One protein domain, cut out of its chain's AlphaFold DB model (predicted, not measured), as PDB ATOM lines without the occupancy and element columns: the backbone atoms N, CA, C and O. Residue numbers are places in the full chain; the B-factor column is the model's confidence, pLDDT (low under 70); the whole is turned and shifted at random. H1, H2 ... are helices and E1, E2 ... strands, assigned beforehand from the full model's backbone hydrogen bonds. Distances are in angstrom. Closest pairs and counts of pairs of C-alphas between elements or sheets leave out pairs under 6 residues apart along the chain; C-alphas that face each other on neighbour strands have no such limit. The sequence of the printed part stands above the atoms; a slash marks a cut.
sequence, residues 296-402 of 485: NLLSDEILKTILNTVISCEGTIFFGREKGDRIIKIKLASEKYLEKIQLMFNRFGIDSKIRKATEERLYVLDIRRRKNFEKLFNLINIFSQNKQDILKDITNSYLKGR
ATOM      1  N   ASN A 296       4.107  -4.044  46.340       57.72
ATOM      2  CA  ASN A 296       2.743  -3.601  46.623       57.72
ATOM      3  C   ASN A 296       2.511  -2.125  46.271       57.72
ATOM      4  O   ASN A 296       1.368  -1.725  46.087       57.72
ATOM      5  N   LEU A 297       3.577  -1.326  46.174       59.19
ATOM      6  CA  LEU A 297       3.509   0.106  45.866       59.19
ATOM      7  C   LEU A 297       3.811   0.416  44.393       59.19
ATOM      8  O   LEU A 297       3.726   1.570  43.987       59.19
ATOM      9  N   LEU A 298       4.183  -0.590  43.597       64.38
ATOM     10  CA  LEU A 298       4.509  -0.414  42.184       64.38
ATOM     11  C   LEU A 298       3.270  -0.574  41.294       64.38
ATOM     12  O   LEU A 298       2.403  -1.421  41.548       64.38
ATOM     13  N   SER A 299       3.224   0.225  40.224       74.69
ATOM     14  CA  SER A 299       2.219   0.102  39.168       74.69
ATOM     15  C   SER A 299       2.427  -1.181  38.359       74.69
ATOM     16  O   SER A 299       3.531  -1.722  38.276       74.69
ATOM     17  N   ASP A 300       1.358  -1.665  37.726       81.06
ATOM     18  CA  ASP A 300       1.427  -2.858  36.878       81.06
ATOM     19  C   ASP A 300       2.387  -2.673  35.693       81.06
ATOM     20  O   ASP A 300       3.036  -3.632  35.283       81.06
ATOM     21  N   GLU A 301       2.507  -1.458  35.156       77.38
ATOM     22  CA  GLU A 301       3.454  -1.133  34.081       77.38
ATOM     23  C   GLU A 301       4.902  -1.344  34.527       77.38
ATOM     24  O   GLU A 301       5.641  -2.092  33.889       77.38
ATOM     25  N   ILE A 302       5.263  -0.809  35.695       73.00
ATOM     26  CA  ILE A 302       6.597  -0.977  36.278       73.00
ATOM     27  C   ILE A 302       6.903  -2.460  36.524       73.00
ATOM     28  O   ILE A 302       7.992  -2.943  36.209       73.00
ATOM     29  N   LEU A 303       5.937  -3.213  37.055       81.31
ATOM     30  CA  LEU A 303       6.109  -4.646  37.295       81.31
ATOM     31  C   LEU A 303       6.311  -5.430  35.992       81.31
ATOM     32  O   LEU A 303       7.150  -6.332  35.953       81.31
ATOM     33  N   LYS A 304       5.600  -5.076  34.912       85.69
ATOM     34  CA  LYS A 304       5.827  -5.658  33.579       85.69
ATOM     35  C   LYS A 304       7.235  -5.353  33.082       85.69
ATOM     36  O   LYS A 304       7.899  -6.270  32.601       85.69
ATOM     37  N   THR A 305       7.714  -4.119  33.243       77.19
ATOM     38  CA  THR A 305       9.080  -3.725  32.864       77.19
ATOM     39  C   THR A 305      10.131  -4.523  33.641       77.19
ATOM     40  O   THR A 305      11.095  -5.019  33.048       77.19
ATOM     41  N   ILE A 306       9.911  -4.744  34.942       77.56
ATOM     42  CA  ILE A 306      10.790  -5.576  35.774       77.56
ATOM     43  C   ILE A 306      10.820  -7.023  35.271       77.56
ATOM     44  O   ILE A 306      11.892  -7.562  34.992       77.56
ATOM     45  N   LEU A 307       9.652  -7.651  35.103       87.56
ATOM     46  CA  LEU A 307       9.548  -9.034  34.627       87.56
ATOM     47  C   LEU A 307      10.173  -9.219  33.242       87.56
ATOM     48  O   LEU A 307      10.884 -10.198  33.002       87.56
ATOM     49  N   ASN A 308       9.927  -8.265  32.343       85.81
ATOM     50  CA  ASN A 308      10.492  -8.245  31.002       85.81
ATOM     51  C   ASN A 308      12.023  -8.226  31.045       85.81
ATOM     52  O   ASN A 308      12.683  -9.065  30.427       85.81
ATOM     53  N   THR A 309      12.585  -7.322  31.842       76.94
ATOM     54  CA  THR A 309      14.029  -7.192  32.045       76.94
ATOM     55  C   THR A 309      14.635  -8.487  32.586       76.94
ATOM     56  O   THR A 309      15.593  -9.008  32.014       76.94
ATOM     57  N   VAL A 310      14.044  -9.063  33.639       81.62
ATOM     58  CA  VAL A 310      14.552 -10.289  34.272       81.62
ATOM     59  C   VAL A 310      14.519 -11.472  33.306       81.62
ATOM     60  O   VAL A 310      15.500 -12.205  33.205       81.62
ATOM     61  N   ILE A 311      13.429 -11.665  32.556       87.56
ATOM     62  CA  ILE A 311      13.350 -12.747  31.559       87.56
ATOM     63  C   ILE A 311      14.339 -12.508  30.414       87.56
ATOM     64  O   ILE A 311      14.997 -13.446  29.953       87.56
ATOM     65  N   SER A 312      14.469 -11.260  29.965       81.69
ATOM     66  CA  SER A 312      15.389 -10.892  28.890       81.69
ATOM     67  C   SER A 312      16.835 -11.190  29.258       81.69
ATOM     68  O   SER A 312      17.566 -11.697  28.412       81.69
ATOM     69  N   CYS A 313      17.213 -10.992  30.518       73.62
ATOM     70  CA  CYS A 313      18.564 -11.252  30.994       73.62
ATOM     71  C   CYS A 313      18.763 -12.721  31.424       73.62
ATOM     72  O   CYS A 313      19.532 -13.456  30.817       73.62
ATOM     73  N   GLU A 314      17.989 -13.206  32.397       77.62
ATOM     74  CA  GLU A 314      18.214 -14.492  33.094       77.62
ATOM     75  C   GLU A 314      17.294 -15.621  32.616       77.62
ATOM     76  O   GLU A 314      17.506 -16.806  32.897       77.62
ATOM     77  N   GLY A 315      16.219 -15.268  31.913       84.31
ATOM     78  CA  GLY A 315      15.230 -16.226  31.442       84.31
ATOM     79  C   GLY A 315      15.799 -17.129  30.354       84.31
ATOM     80  O   GLY A 315      16.276 -16.661  29.326       84.31
ATOM     81  N   THR A 316      15.700 -18.440  30.534       87.38
ATOM     82  CA  THR A 316      15.924 -19.426  29.477       87.38
ATOM     83  C   THR A 316      14.587 -20.022  29.066       87.38
ATOM     84  O   THR A 316      13.859 -20.546  29.909       87.38
ATOM     85  N   ILE A 317      14.266 -19.964  27.775       87.62
ATOM     86  CA  ILE A 317      13.016 -20.491  27.226       87.62
ATOM     87  C   ILE A 317      13.331 -21.772  26.457       87.62
ATOM     88  O   ILE A 317      13.946 -21.738  25.397       87.62
ATOM     89  N   PHE A 318      12.930 -22.913  27.009       84.62
ATOM     90  CA  PHE A 318      13.115 -24.218  26.386       84.62
ATOM     91  C   PHE A 318      11.881 -24.589  25.567       84.62
ATOM     92  O   PHE A 318      10.764 -24.631  26.089       84.62
ATOM     93  N   PHE A 319      12.103 -24.908  24.293       77.31
ATOM     94  CA  PHE A 319      11.095 -25.445  23.385       77.31
ATOM     95  C   PHE A 319      11.490 -26.856  22.937       77.31
ATOM     96  O   PHE A 319      12.109 -27.043  21.892       77.31
ATOM     97  N   GLY A 320      11.170 -27.858  23.760       67.00
ATOM     98  CA  GLY A 320      11.387 -29.262  23.405       67.00
ATOM     99  C   GLY A 320      10.350 -29.810  22.417       67.00
ATOM    100  O   GLY A 320       9.289 -29.211  22.192       67.00
ATOM    101  N   ARG A 321      10.671 -30.969  21.820       60.59
ATOM    102  CA  ARG A 321       9.808 -31.658  20.841       60.59
ATOM    103  C   ARG A 321       8.496 -32.121  21.478       60.59
ATOM    104  O   ARG A 321       7.448 -32.029  20.836       60.59
ATOM    105  N   GLU A 322       8.526 -32.549  22.740       59.97
ATOM    106  CA  GLU A 322       7.323 -32.926  23.476       59.97
ATOM    107  C   GLU A 322       6.702 -31.733  24.216       59.97
ATOM    108  O   GLU A 322       7.369 -30.789  24.638       59.97
ATOM    109  N   LYS A 323       5.374 -31.751  24.395       58.44
ATOM    110  CA  LYS A 323       4.654 -30.653  25.072       58.44
ATOM    111  C   LYS A 323       5.072 -30.481  26.540       58.44
ATOM    112  O   LYS A 323       4.941 -29.373  27.059       58.44
ATOM    113  N   GLY A 324       5.548 -31.547  27.192       59.44
ATOM    114  CA  GLY A 324       6.025 -31.541  28.581       59.44
ATOM    115  C   GLY A 324       7.386 -30.863  28.775       59.44
ATOM    116  O   GLY A 324       7.674 -30.381  29.872       59.44
ATOM    117  N   ASP A 325       8.163 -30.732  27.699       67.88
ATOM    118  CA  ASP A 325       9.535 -30.204  27.718       67.88
ATOM    119  C   ASP A 325       9.600 -28.680  27.591       67.88
ATOM    120  O   ASP A 325      10.675 -28.078  27.558       67.88
ATOM    121  N   ARG A 326       8.439 -28.030  27.481       83.56
ATOM    122  CA  ARG A 326       8.336 -26.585  27.296       83.56
ATOM    123  C   ARG A 326       8.326 -25.899  28.644       83.56
ATOM    124  O   ARG A 326       7.416 -26.113  29.449       83.56
ATOM    125  N   ILE A 327       9.328 -25.067  28.889       89.19
ATOM    126  CA  ILE A 327       9.525 -24.430  30.187       89.19
ATOM    127  C   ILE A 327      10.301 -23.129  30.045       89.19
ATOM    128  O   ILE A 327      11.275 -23.058  29.301       89.19
ATOM    129  N   ILE A 328       9.891 -22.119  30.804       92.00
ATOM    130  CA  ILE A 328      10.702 -20.923  31.030       92.00
ATOM    131  C   ILE A 328      11.353 -21.082  32.396       92.00
ATOM    132  O   ILE A 328      10.664 -21.370  33.374       92.00
ATOM    133  N   LYS A 329      12.673 -20.938  32.454       92.06
ATOM    134  CA  LYS A 329      13.466 -21.042  33.680       92.06
ATOM    135  C   LYS A 329      14.157 -19.714  33.938       92.06
ATOM    136  O   LYS A 329      14.812 -19.207  33.039       92.06
ATOM    137  N   ILE A 330      14.068 -19.197  35.154       89.38
ATOM    138  CA  ILE A 330      14.882 -18.070  35.621       89.38
ATOM    139  C   ILE A 330      15.782 -18.622  36.719       89.38
ATOM    140  O   ILE A 330      15.278 -19.123  37.725       89.38
ATOM    141  N   LYS A 331      17.099 -18.607  36.503       84.38
ATOM    142  CA  LYS A 331      18.076 -19.152  37.453       84.38
ATOM    143  C   LYS A 331      18.766 -18.016  38.192       84.38
ATOM    144  O   LYS A 331      19.310 -17.144  37.535       84.38
ATOM    145  N   LEU A 332      18.774 -18.036  39.524       73.62
ATOM    146  CA  LEU A 332      19.421 -17.010  40.348       73.62
ATOM    147  C   LEU A 332      20.002 -17.599  41.634       73.62
ATOM    148  O   LEU A 332      19.504 -18.591  42.154       73.62
ATOM    149  N   ALA A 333      21.021 -16.948  42.194       69.19
ATOM    150  CA  ALA A 333      21.594 -17.338  43.486       69.19
ATOM    151  C   ALA A 333      20.694 -16.972  44.685       69.19
ATOM    152  O   ALA A 333      20.770 -17.605  45.734       69.19
ATOM    153  N   SER A 334      19.836 -15.955  44.538       69.31
ATOM    154  CA  SER A 334      18.976 -15.446  45.611       69.31
ATOM    155  C   SER A 334      17.555 -16.001  45.512       69.31
ATOM    156  O   SER A 334      16.762 -15.561  44.677       69.31
ATOM    157  N   GLU A 335      17.209 -16.925  46.411       77.12
ATOM    158  CA  GLU A 335      15.844 -17.450  46.565       77.12
ATOM    159  C   GLU A 335      14.834 -16.334  46.849       77.12
ATOM    160  O   GLU A 335      13.829 -16.220  46.158       77.12
ATOM    161  N   LYS A 336      15.160 -15.422  47.775       73.12
ATOM    162  CA  LYS A 336      14.298 -14.284  48.143       73.12
ATOM    163  C   LYS A 336      13.991 -13.352  46.976       73.12
ATOM    164  O   LYS A 336      12.933 -12.728  46.934       73.12
ATOM    165  N   TYR A 337      14.928 -13.200  46.041       75.19
ATOM    166  CA  TYR A 337      14.665 -12.415  44.839       75.19
ATOM    167  C   TYR A 337      13.735 -13.176  43.888       75.19
ATOM    168  O   TYR A 337      12.793 -12.587  43.368       75.19
ATOM    169  N   LEU A 338      13.908 -14.492  43.729       81.06
ATOM    170  CA  LEU A 338      12.958 -15.305  42.963       81.06
ATOM    171  C   LEU A 338      11.559 -15.323  43.586       81.06
ATOM    172  O   LEU A 338      10.592 -15.281  42.838       81.06
ATOM    173  N   GLU A 339      11.430 -15.320  44.914       80.56
ATOM    174  CA  GLU A 339      10.137 -15.189  45.604       80.56
ATOM    175  C   GLU A 339       9.446 -13.871  45.237       80.56
ATOM    176  O   GLU A 339       8.260 -13.850  44.912       80.56
ATOM    177  N   LYS A 340      10.199 -12.764  45.199       79.19
ATOM    178  CA  LYS A 340       9.687 -11.471  44.725       79.19
ATOM    179  C   LYS A 340       9.208 -11.542  43.277       79.19
ATOM    180  O   LYS A 340       8.114 -11.073  42.977       79.19
ATOM    181  N   ILE A 341       9.990 -12.152  42.389       86.75
ATOM    182  CA  ILE A 341       9.612 -12.335  40.980       86.75
ATOM    183  C   ILE A 341       8.382 -13.251  40.843       86.75
ATOM    184  O   ILE A 341       7.481 -12.964  40.058       86.75
ATOM    185  N   GLN A 342       8.290 -14.313  41.644       91.62
ATOM    186  CA  GLN A 342       7.125 -15.196  41.707       91.62
ATOM    187  C   GLN A 342       5.869 -14.432  42.141       91.62
ATOM    188  O   GLN A 342       4.826 -14.590  41.512       91.62
ATOM    189  N   LEU A 343       5.959 -13.568  43.158       86.31
ATOM    190  CA  LEU A 343       4.841 -12.719  43.585       86.31
ATOM    191  C   LEU A 343       4.361 -11.791  42.460       86.31
ATOM    192  O   LEU A 343       3.154 -11.630  42.278       86.31
ATOM    193  N   MET A 344       5.277 -11.233  41.662       89.69
ATOM    194  CA  MET A 344       4.909 -10.429  40.489       89.69
ATOM    195  C   MET A 344       4.193 -11.260  39.422       89.69
ATOM    196  O   MET A 344       3.158 -10.834  38.917       89.69
ATOM    197  N   PHE A 345       4.693 -12.457  39.092       94.00
ATOM    198  CA  PHE A 345       4.006 -13.348  38.152       94.00
ATOM    199  C   PHE A 345       2.611 -13.739  38.649       94.00
ATOM    200  O   PHE A 345       1.649 -13.689  37.881       94.00
ATOM    201  N   ASN A 346       2.482 -14.044  39.941       90.56
ATOM    202  CA  ASN A 346       1.207 -14.387  40.561       90.56
ATOM    203  C   ASN A 346       0.203 -13.224  40.486       90.56
ATOM    204  O   ASN A 346      -0.973 -13.471  40.224       90.56
ATOM    205  N   ARG A 347       0.650 -11.963  40.621       89.44
ATOM    206  CA  ARG A 347      -0.200 -10.767  40.436       89.44
ATOM    207  C   ARG A 347      -0.815 -10.695  39.033       89.44
ATOM    208  O   ARG A 347      -1.949 -10.257  38.893       89.44
ATOM    209  N   PHE A 348      -0.126 -11.213  38.014       93.31
ATOM    210  CA  PHE A 348      -0.649 -11.348  36.645       93.31
ATOM    211  C   PHE A 348      -1.304 -12.716  36.365       93.31
ATOM    212  O   PHE A 348      -1.599 -13.070  35.219       93.31
ATOM    213  N   GLY A 349      -1.538 -13.518  37.408       92.19
ATOM    214  CA  GLY A 349      -2.132 -14.850  37.319       92.19
ATOM    215  C   GLY A 349      -1.270 -15.864  36.561       92.19
ATOM    216  O   GLY A 349      -1.818 -16.750  35.899       92.19
ATOM    217  N   ILE A 350       0.052 -15.702  36.581       95.44
ATOM    218  CA  ILE A 350       1.020 -16.617  35.978       95.44
ATOM    219  C   ILE A 350       1.610 -17.482  37.093       95.44
ATOM    220  O   ILE A 350       2.449 -17.025  37.863       95.44
ATOM    221  N   ASP A 351       1.201 -18.749  37.155       93.19
ATOM    222  CA  ASP A 351       1.743 -19.660  38.167       93.19
ATOM    223  C   ASP A 351       3.214 -19.984  37.871       93.19
ATOM    224  O   ASP A 351       3.565 -20.435  36.772       93.19
ATOM    225  N   SER A 352       4.065 -19.859  38.883       94.38
ATOM    226  CA  SER A 352       5.468 -20.267  38.817       94.38
ATOM    227  C   SER A 352       5.872 -21.068  40.052       94.38
ATOM    228  O   SER A 352       5.247 -20.957  41.107       94.38
ATOM    229  N   LYS A 353       6.891 -21.923  39.922       94.75
ATOM    230  CA  LYS A 353       7.410 -22.747  41.024       94.75
ATOM    231  C   LYS A 353       8.896 -22.503  41.215       94.75
ATOM    232  O   LYS A 353       9.647 -22.597  40.250       94.75
ATOM    233  N   ILE A 354       9.312 -22.260  42.452       93.62
ATOM    234  CA  ILE A 354      10.726 -22.166  42.815       93.62
ATOM    235  C   ILE A 354      11.205 -23.548  43.257       93.62
ATOM    236  O   ILE A 354      10.509 -24.261  43.978       93.62
ATOM    237  N   ARG A 355      12.388 -23.942  42.794       92.31
ATOM    238  CA  ARG A 355      13.089 -25.149  43.239       92.31
ATOM    239  C   ARG A 355      14.585 -24.896  43.313       92.31
ATOM    240  O   ARG A 355      15.117 -24.070  42.574       92.31
ATOM    241  N   LYS A 356      15.280 -25.658  44.147       88.88
ATOM    242  CA  LYS A 356      16.743 -25.656  44.186       88.88
ATOM    243  C   LYS A 356      17.307 -26.378  42.954       88.88
ATOM    244  O   LYS A 356      16.745 -27.386  42.516       88.88
ATOM    245  N   ALA A 357      18.373 -25.851  42.358       83.12
ATOM    246  CA  ALA A 357      19.115 -26.560  41.319       83.12
ATOM    247  C   ALA A 357      19.895 -27.727  41.951       83.12
ATOM    248  O   ALA A 357      20.403 -27.603  43.062       83.12
ATOM    249  N   THR A 358      19.968 -28.865  41.261       73.81
ATOM    250  CA  THR A 358      20.547 -30.110  41.794       73.81
ATOM    251  C   THR A 358      22.063 -30.048  41.986       73.81
ATOM    252  O   THR A 358      22.578 -30.714  42.874       73.81
ATOM    253  N   GLU A 359      22.772 -29.239  41.194       60.34
ATOM    254  CA  GLU A 359      24.244 -29.261  41.120       60.34
ATOM    255  C   GLU A 359      24.902 -27.921  41.492       60.34
ATOM    256  O   GLU A 359      26.122 -27.801  41.502       60.34
ATOM    257  N   GLU A 360      24.118 -26.894  41.837       61.34
ATOM    258  CA  GLU A 360      24.627 -25.533  42.032       61.34
ATOM    259  C   GLU A 360      23.976 -24.875  43.262       61.34
ATOM    260  O   GLU A 360      22.836 -25.182  43.615       61.34
ATOM    261  N   ARG A 361      24.659 -23.911  43.905       73.62
ATOM    262  CA  ARG A 361      24.071 -23.010  44.929       73.62
ATOM    263  C   ARG A 361      23.097 -21.999  44.297       73.62
ATOM    264  O   ARG A 361      23.135 -20.812  44.601       73.62
ATOM    265  N   LEU A 362      22.268 -22.469  43.371       79.94
ATOM    266  CA  LEU A 362      21.326 -21.681  42.599       79.94
ATOM    267  C   LEU A 362      19.907 -22.197  42.817       79.94
ATOM    268  O   LEU A 362      19.653 -23.372  43.093       79.94
ATOM    269  N   TYR A 363      18.973 -21.287  42.630       84.50
ATOM    270  CA  TYR A 363      17.545 -21.509  42.668       84.50
ATOM    271  C   TYR A 363      16.982 -21.256  41.277       84.50
ATOM    272  O   TYR A 363      17.516 -20.462  40.500       84.50
ATOM    273  N   VAL A 364      15.911 -21.963  40.942       89.25
ATOM    274  CA  VAL A 364      15.268 -21.885  39.636       89.25
ATOM    275  C   VAL A 364      13.790 -21.618  39.827       89.25
ATOM    276  O   VAL A 364      13.103 -22.402  40.479       89.25
ATOM    277  N   LEU A 365      13.300 -20.543  39.217       94.50
ATOM    278  CA  LEU A 365      11.878 -20.296  39.032       94.50
ATOM    279  C   LEU A 365      11.461 -20.868  37.677       94.50
ATOM    280  O   LEU A 365      11.921 -20.427  36.625       94.50
ATOM    281  N   ASP A 366      10.597 -21.873  37.721       93.69
ATOM    282  CA  ASP A 366      10.046 -22.575  36.571       93.69
ATOM    283  C   ASP A 366       8.628 -22.047  36.275       93.69
ATOM    284  O   ASP A 366       7.721 -22.168  37.106       93.69
ATOM    285  N   ILE A 367       8.403 -21.542  35.061       93.81
ATOM    286  CA  ILE A 367       7.067 -21.269  34.515       93.81
ATOM    287  C   ILE A 367       6.738 -22.372  33.516       93.81
ATOM    288  O   ILE A 367       7.443 -22.599  32.527       93.81
ATOM    289  N   ARG A 368       5.646 -23.077  33.793       88.81
ATOM    290  CA  ARG A 368       5.134 -24.181  32.977       88.81
ATOM    291  C   ARG A 368       3.676 -23.921  32.627       88.81
ATOM    292  O   ARG A 368       3.059 -23.027  33.193       88.81
ATOM    293  N   ARG A 369       3.108 -24.802  31.798       85.44
ATOM    294  CA  ARG A 369       1.710 -24.810  31.325       85.44
ATOM    295  C   ARG A 369       1.432 -23.784  30.227       85.44
ATOM    296  O   ARG A 369       1.852 -22.636  30.277       85.44
ATOM    297  N   ARG A 370       0.610 -24.208  29.265       85.56
ATOM    298  CA  ARG A 370       0.171 -23.408  28.112       85.56
ATOM    299  C   ARG A 370      -0.389 -22.036  28.500       85.56
ATOM    300  O   ARG A 370       0.066 -21.040  27.955       85.56
ATOM    301  N   LYS A 371      -1.348 -21.995  29.435       89.00
ATOM    302  CA  LYS A 371      -2.030 -20.751  29.840       89.00
ATOM    303  C   LYS A 371      -1.045 -19.693  30.345       89.00
ATOM    304  O   LYS A 371      -1.241 -18.514  30.089       89.00
ATOM    305  N   ASN A 372       0.022 -20.115  31.020       91.25
ATOM    306  CA  ASN A 372       1.040 -19.207  31.539       91.25
ATOM    307  C   ASN A 372       1.915 -18.639  30.418       91.25
ATOM    308  O   ASN A 372       2.216 -17.454  30.447       91.25
ATOM    309  N   PHE A 373       2.266 -19.442  29.407       90.44
ATOM    310  CA  PHE A 373       2.988 -18.949  28.226       90.44
ATOM    311  C   PHE A 373       2.154 -17.954  27.412       90.44
ATOM    312  O   PHE A 373       2.674 -16.921  27.015       90.44
ATOM    313  N   GLU A 374       0.859 -18.231  27.223       87.62
ATOM    314  CA  GLU A 374      -0.077 -17.315  26.551       87.62
ATOM    315  C   GLU A 374      -0.214 -15.993  27.316       87.62
ATOM    316  O   GLU A 374      -0.087 -14.923  26.726       87.62
ATOM    317  N   LYS A 375      -0.412 -16.057  28.641       91.88
ATOM    318  CA  LYS A 375      -0.449 -14.863  29.494       91.88
ATOM    319  C   LYS A 375       0.850 -14.077  29.407       91.88
ATOM    320  O   LYS A 375       0.799 -12.872  29.217       91.88
ATOM    321  N   LEU A 376       1.996 -14.749  29.507       91.94
ATOM    322  CA  LEU A 376       3.299 -14.094  29.459       91.94
ATOM    323  C   LEU A 376       3.550 -13.414  28.107       91.94
ATOM    324  O   LEU A 376       3.994 -12.274  28.088       91.94
ATOM    325  N   PHE A 377       3.213 -14.082  27.000       90.12
ATOM    326  CA  PHE A 377       3.337 -13.534  25.647       90.12
ATOM    327  C   PHE A 377       2.497 -12.265  25.448       90.12
ATOM    328  O   PHE A 377       2.935 -11.341  24.770       90.12
ATOM    329  N   ASN A 378       1.315 -12.204  26.065       87.12
ATOM    330  CA  ASN A 378       0.455 -11.019  26.021       87.12
ATOM    331  C   ASN A 378       0.856  -9.945  27.049       87.12
ATOM    332  O   ASN A 378       0.487  -8.785  26.896       87.12
ATOM    333  N   LEU A 379       1.557 -10.332  28.118       89.31
ATOM    334  CA  LEU A 379       1.898  -9.454  29.237       89.31
ATOM    335  C   LEU A 379       3.141  -8.607  28.960       89.31
ATOM    336  O   LEU A 379       3.171  -7.437  29.341       89.31
ATOM    337  N   ILE A 380       4.173  -9.205  28.361       87.12
ATOM    338  CA  ILE A 380       5.488  -8.584  28.184       87.12
ATOM    339  C   ILE A 380       6.016  -8.783  26.762       87.12
ATOM    340  O   ILE A 380       5.798  -9.818  26.136       87.12
ATOM    341  N   ASN A 381       6.771  -7.798  26.276       85.44
ATOM    342  CA  ASN A 381       7.510  -7.891  25.021       85.44
ATOM    343  C   ASN A 381       8.998  -8.103  25.319       85.44
ATOM    344  O   ASN A 381       9.707  -7.127  25.576       85.44
ATOM    345  N   ILE A 382       9.445  -9.363  25.333       84.69
ATOM    346  CA  ILE A 382      10.801  -9.742  25.751       84.69
ATOM    347  C   ILE A 382      11.835  -8.996  24.898       84.69
ATOM    348  O   ILE A 382      11.829  -9.124  23.678       84.69
ATOM    349  N   PHE A 383      12.740  -8.238  25.531       79.69
ATOM    350  CA  PHE A 383      13.762  -7.447  24.825       79.69
ATOM    351  C   PHE A 383      14.710  -8.314  23.988       79.69
ATOM    352  O   PHE A 383      15.205  -7.875  22.952       79.69
ATOM    353  N   SER A 384      14.962  -9.549  24.431       77.25
ATOM    354  CA  SER A 384      15.678 -10.544  23.636       77.25
ATOM    355  C   SER A 384      14.775 -11.096  22.531       77.25
ATOM    356  O   SER A 384      13.860 -11.879  22.805       77.25
ATOM    357  N   GLN A 385      15.064 -10.737  21.277       75.50
ATOM    358  CA  GLN A 385      14.253 -11.130  20.120       75.50
ATOM    359  C   GLN A 385      14.203 -12.653  19.958       75.50
ATOM    360  O   GLN A 385      13.137 -13.208  19.717       75.50
ATOM    361  N   ASN A 386      15.324 -13.348  20.172       78.19
ATOM    362  CA  ASN A 386      15.360 -14.811  20.107       78.19
ATOM    363  C   ASN A 386      14.428 -15.443  21.157       78.19
ATOM    364  O   ASN A 386      13.644 -16.339  20.850       78.19
ATOM    365  N   LYS A 387      14.455 -14.952  22.404       86.00
ATOM    366  CA  LYS A 387      13.540 -15.428  23.455       86.00
ATOM    367  C   LYS A 387      12.084 -15.095  23.104       86.00
ATOM    368  O   LYS A 387      11.218 -15.951  23.284       86.00
ATOM    369  N   GLN A 388      11.820 -13.906  22.566       86.56
ATOM    370  CA  GLN A 388      10.488 -13.506  22.110       86.56
ATOM    371  C   GLN A 388       9.972 -14.419  20.988       86.56
ATOM    372  O   GLN A 388       8.825 -14.863  21.045       86.56
ATOM    373  N   ASP A 389      10.814 -14.764  20.014       82.94
ATOM    374  CA  ASP A 389      10.469 -15.656  18.906       82.94
ATOM    375  C   ASP A 389      10.232 -17.091  19.387       82.94
ATOM    376  O   ASP A 389       9.236 -17.704  19.008       82.94
ATOM    377  N   ILE A 390      11.060 -17.609  20.302       84.81
ATOM    378  CA  ILE A 390      10.831 -18.927  20.913       84.81
ATOM    379  C   ILE A 390       9.523 -18.931  21.716       84.81
ATOM    380  O   ILE A 390       8.754 -19.889  21.637       84.81
ATOM    381  N   LEU A 391       9.231 -17.875  22.483       87.88
ATOM    382  CA  LEU A 391       7.967 -17.759  23.214       87.88
ATOM    383  C   LEU A 391       6.776 -17.690  22.251       87.88
ATOM    384  O   LEU A 391       5.768 -18.371  22.461       87.88
ATOM    385  N   LYS A 392       6.912 -16.922  21.167       86.56
ATOM    386  CA  LYS A 392       5.936 -16.849  20.081       86.56
ATOM    387  C   LYS A 392       5.724 -18.221  19.455       86.56
ATOM    388  O   LYS A 392       4.579 -18.607  19.262       86.56
ATOM    389  N   ASP A 393       6.774 -18.994  19.200       82.25
ATOM    390  CA  ASP A 393       6.682 -20.348  18.655       82.25
ATOM    391  C   ASP A 393       6.102 -21.360  19.644       82.25
ATOM    392  O   ASP A 393       5.307 -22.215  19.249       82.25
ATOM    393  N   ILE A 394       6.401 -21.250  20.939       82.50
ATOM    394  CA  ILE A 394       5.743 -22.037  21.988       82.50
ATOM    395  C   ILE A 394       4.242 -21.769  21.950       82.50
ATOM    396  O   ILE A 394       3.464 -22.715  21.798       82.50
ATOM    397  N   THR A 395       3.837 -20.504  22.025       82.38
ATOM    398  CA  THR A 395       2.434 -20.079  22.014       82.38
ATOM    399  C   THR A 395       1.754 -20.496  20.711       82.38
ATOM    400  O   THR A 395       0.740 -21.199  20.722       82.38
ATOM    401  N   ASN A 396       2.390 -20.210  19.577       74.44
ATOM    402  CA  ASN A 396       1.915 -20.581  18.255       74.44
ATOM    403  C   ASN A 396       1.902 -22.080  18.033       74.44
ATOM    404  O   ASN A 396       1.074 -22.535  17.275       74.44
ATOM    405  N   SER A 397       2.748 -22.895  18.651       68.19
ATOM    406  CA  SER A 397       2.698 -24.352  18.467       68.19
ATOM    407  C   SER A 397       1.482 -24.976  19.160       68.19
ATOM    408  O   SER A 397       0.936 -25.975  18.684       68.19
ATOM    409  N   TYR A 398       0.999 -24.360  20.244       64.25
ATOM    410  CA  TYR A 398      -0.309 -24.687  20.812       64.25
ATOM    411  C   TYR A 398      -1.460 -24.222  19.911       64.25
ATOM    412  O   TYR A 398      -2.541 -24.820  19.958       64.25
ATOM    413  N   LEU A 399      -1.210 -23.217  19.064       56.06
ATOM    414  CA  LEU A 399      -2.101 -22.793  17.987       56.06
ATOM    415  C   LEU A 399      -1.934 -23.630  16.706       56.06
ATOM    416  O   LEU A 399      -2.942 -23.901  16.092       56.06
ATOM    417  N   LYS A 400      -0.750 -24.145  16.333       46.19
ATOM    418  CA  LYS A 400      -0.448 -24.937  15.113       46.19
ATOM    419  C   LYS A 400      -0.958 -26.377  15.209       46.19
ATOM    420  O   LYS A 400      -1.191 -27.017  14.189       46.19
ATOM    421  N   GLY A 401      -1.264 -26.862  16.419       40.38
ATOM    422  CA  GLY A 401      -2.205 -27.982  16.608       40.38
ATOM    423  C   GLY A 401      -3.618 -27.682  16.073       40.38
ATOM    424  O   GLY A 401      -4.450 -28.579  15.954       40.38
ATOM    425  N   ARG A 402      -3.860 -26.416  15.729       42.91
ATOM    426  CA  ARG A 402      -4.897 -25.889  14.858       42.91
ATOM    427  C   ARG A 402      -4.211 -25.176  13.663       42.91
ATOM    428  O   ARG A 402      -4.249 -23.959  13.552       42.91
TER     429      ARG A 402
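This is residues 296 to 402 of the 485 residues of the protein "LAGLIDADG_2 domain-containing protein" of Candidatus Woesearchaeota archaeon (UniProt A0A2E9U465). A twisted sheet of four strands forms a wall, with H1, H2 and H4 over one face and no named helix over the other. H2 runs along the sheet, H1 stands on end, H4 slants over the edge strand E1, and H3 packs on H4. The printed part has 107 residues with four named helices and four named strands, in the order H1 E1 E2 H2 E3 E4 H3 H4; the class is mixed, helices and strands. The sheet's order is E1 E2 E4 E3, antiparallel throughout. The whole is compact, with a radius of gyration of the C-alphas of 13.5 A and spans of 40 by 36 by 23 A.

The sheet begins at one edge with E1, residues 315 to 318, antiparallel to E2, residues 327 to 332; they form a hairpin, with N 316 and O 329 2.8 A apart. On the other side of E2 is E4, residues 363 to 367, antiparallel to it, with N 330 and O 365 2.9 A apart. E3, residues 352 to 356, is the other edge strand and forms a hairpin with E4, with N 355 and O 364 2.9 A apart. The sheet is only just strongly twisted, its C-alphas lying up to 4.3 A off the best plane. H2, residues 335 to 347, is on the sheet at a height of 9.1 A, over E4 and along the strands, at 1 degree to E4 on the local plane; its closest C-alphas to E4 are those of Glu 335 and Tyr 363, 5.9 A. E2, H2 and E3 form a split strand-helix-strand unit, two strands running the same way with E4 between them, its crossover right-handed. H4, residues 385 to 400, is on the same face as H2 at a height of 10.1 A, over E1 and slantwise to it at 38 degrees on the local plane, one fitted to just 6 C-alphas of the sheet; H2 and H4 with the sheet make two layers, helices on one face. H1, residues 300 to 314, is on this same face, over E1, and stands up from the sheet at 86 degrees. With residues 303 to 307 alone it touches H2, at a steep tilt of 47 degrees, opposite ways; the closest C-alphas are those of Leu 303 and Met 344, 6.7 A. H3, residues 370 to 379, only grazes the sheet with residues 370 to 376. It touches H4 at a steep tilt of 47 degrees, opposite ways; the closest C-alphas are those of Glu 374 and Thr 395, 5.9 A. H2 is apart from H3 and H4. In H1, H2, H3 and H4 every O i to N i+4 pair is within hydrogen-bond range.

H1 begins at C-alpha 300, (1.427, -2.858, 36.878), and is 20.8 A long, as is H4, which ends at C-alpha 400, (-0.448, -24.937, 15.113). H2 measures 18.4 A, H3 14.1 A, E2 16.0 A, E3 13.6 A, E4 13.3 A and E1 9.7 A.

The C-alphas farthest apart, of Arg 361 and Arg 402, are 41.9 A from each other. The printed part has no cut, and no link is long. The mean pLDDT of the printed part is 80.5; residues 296 to 298, 320 to 325, 333 to 334, 359 to 360 and 397 to 402 are under 70.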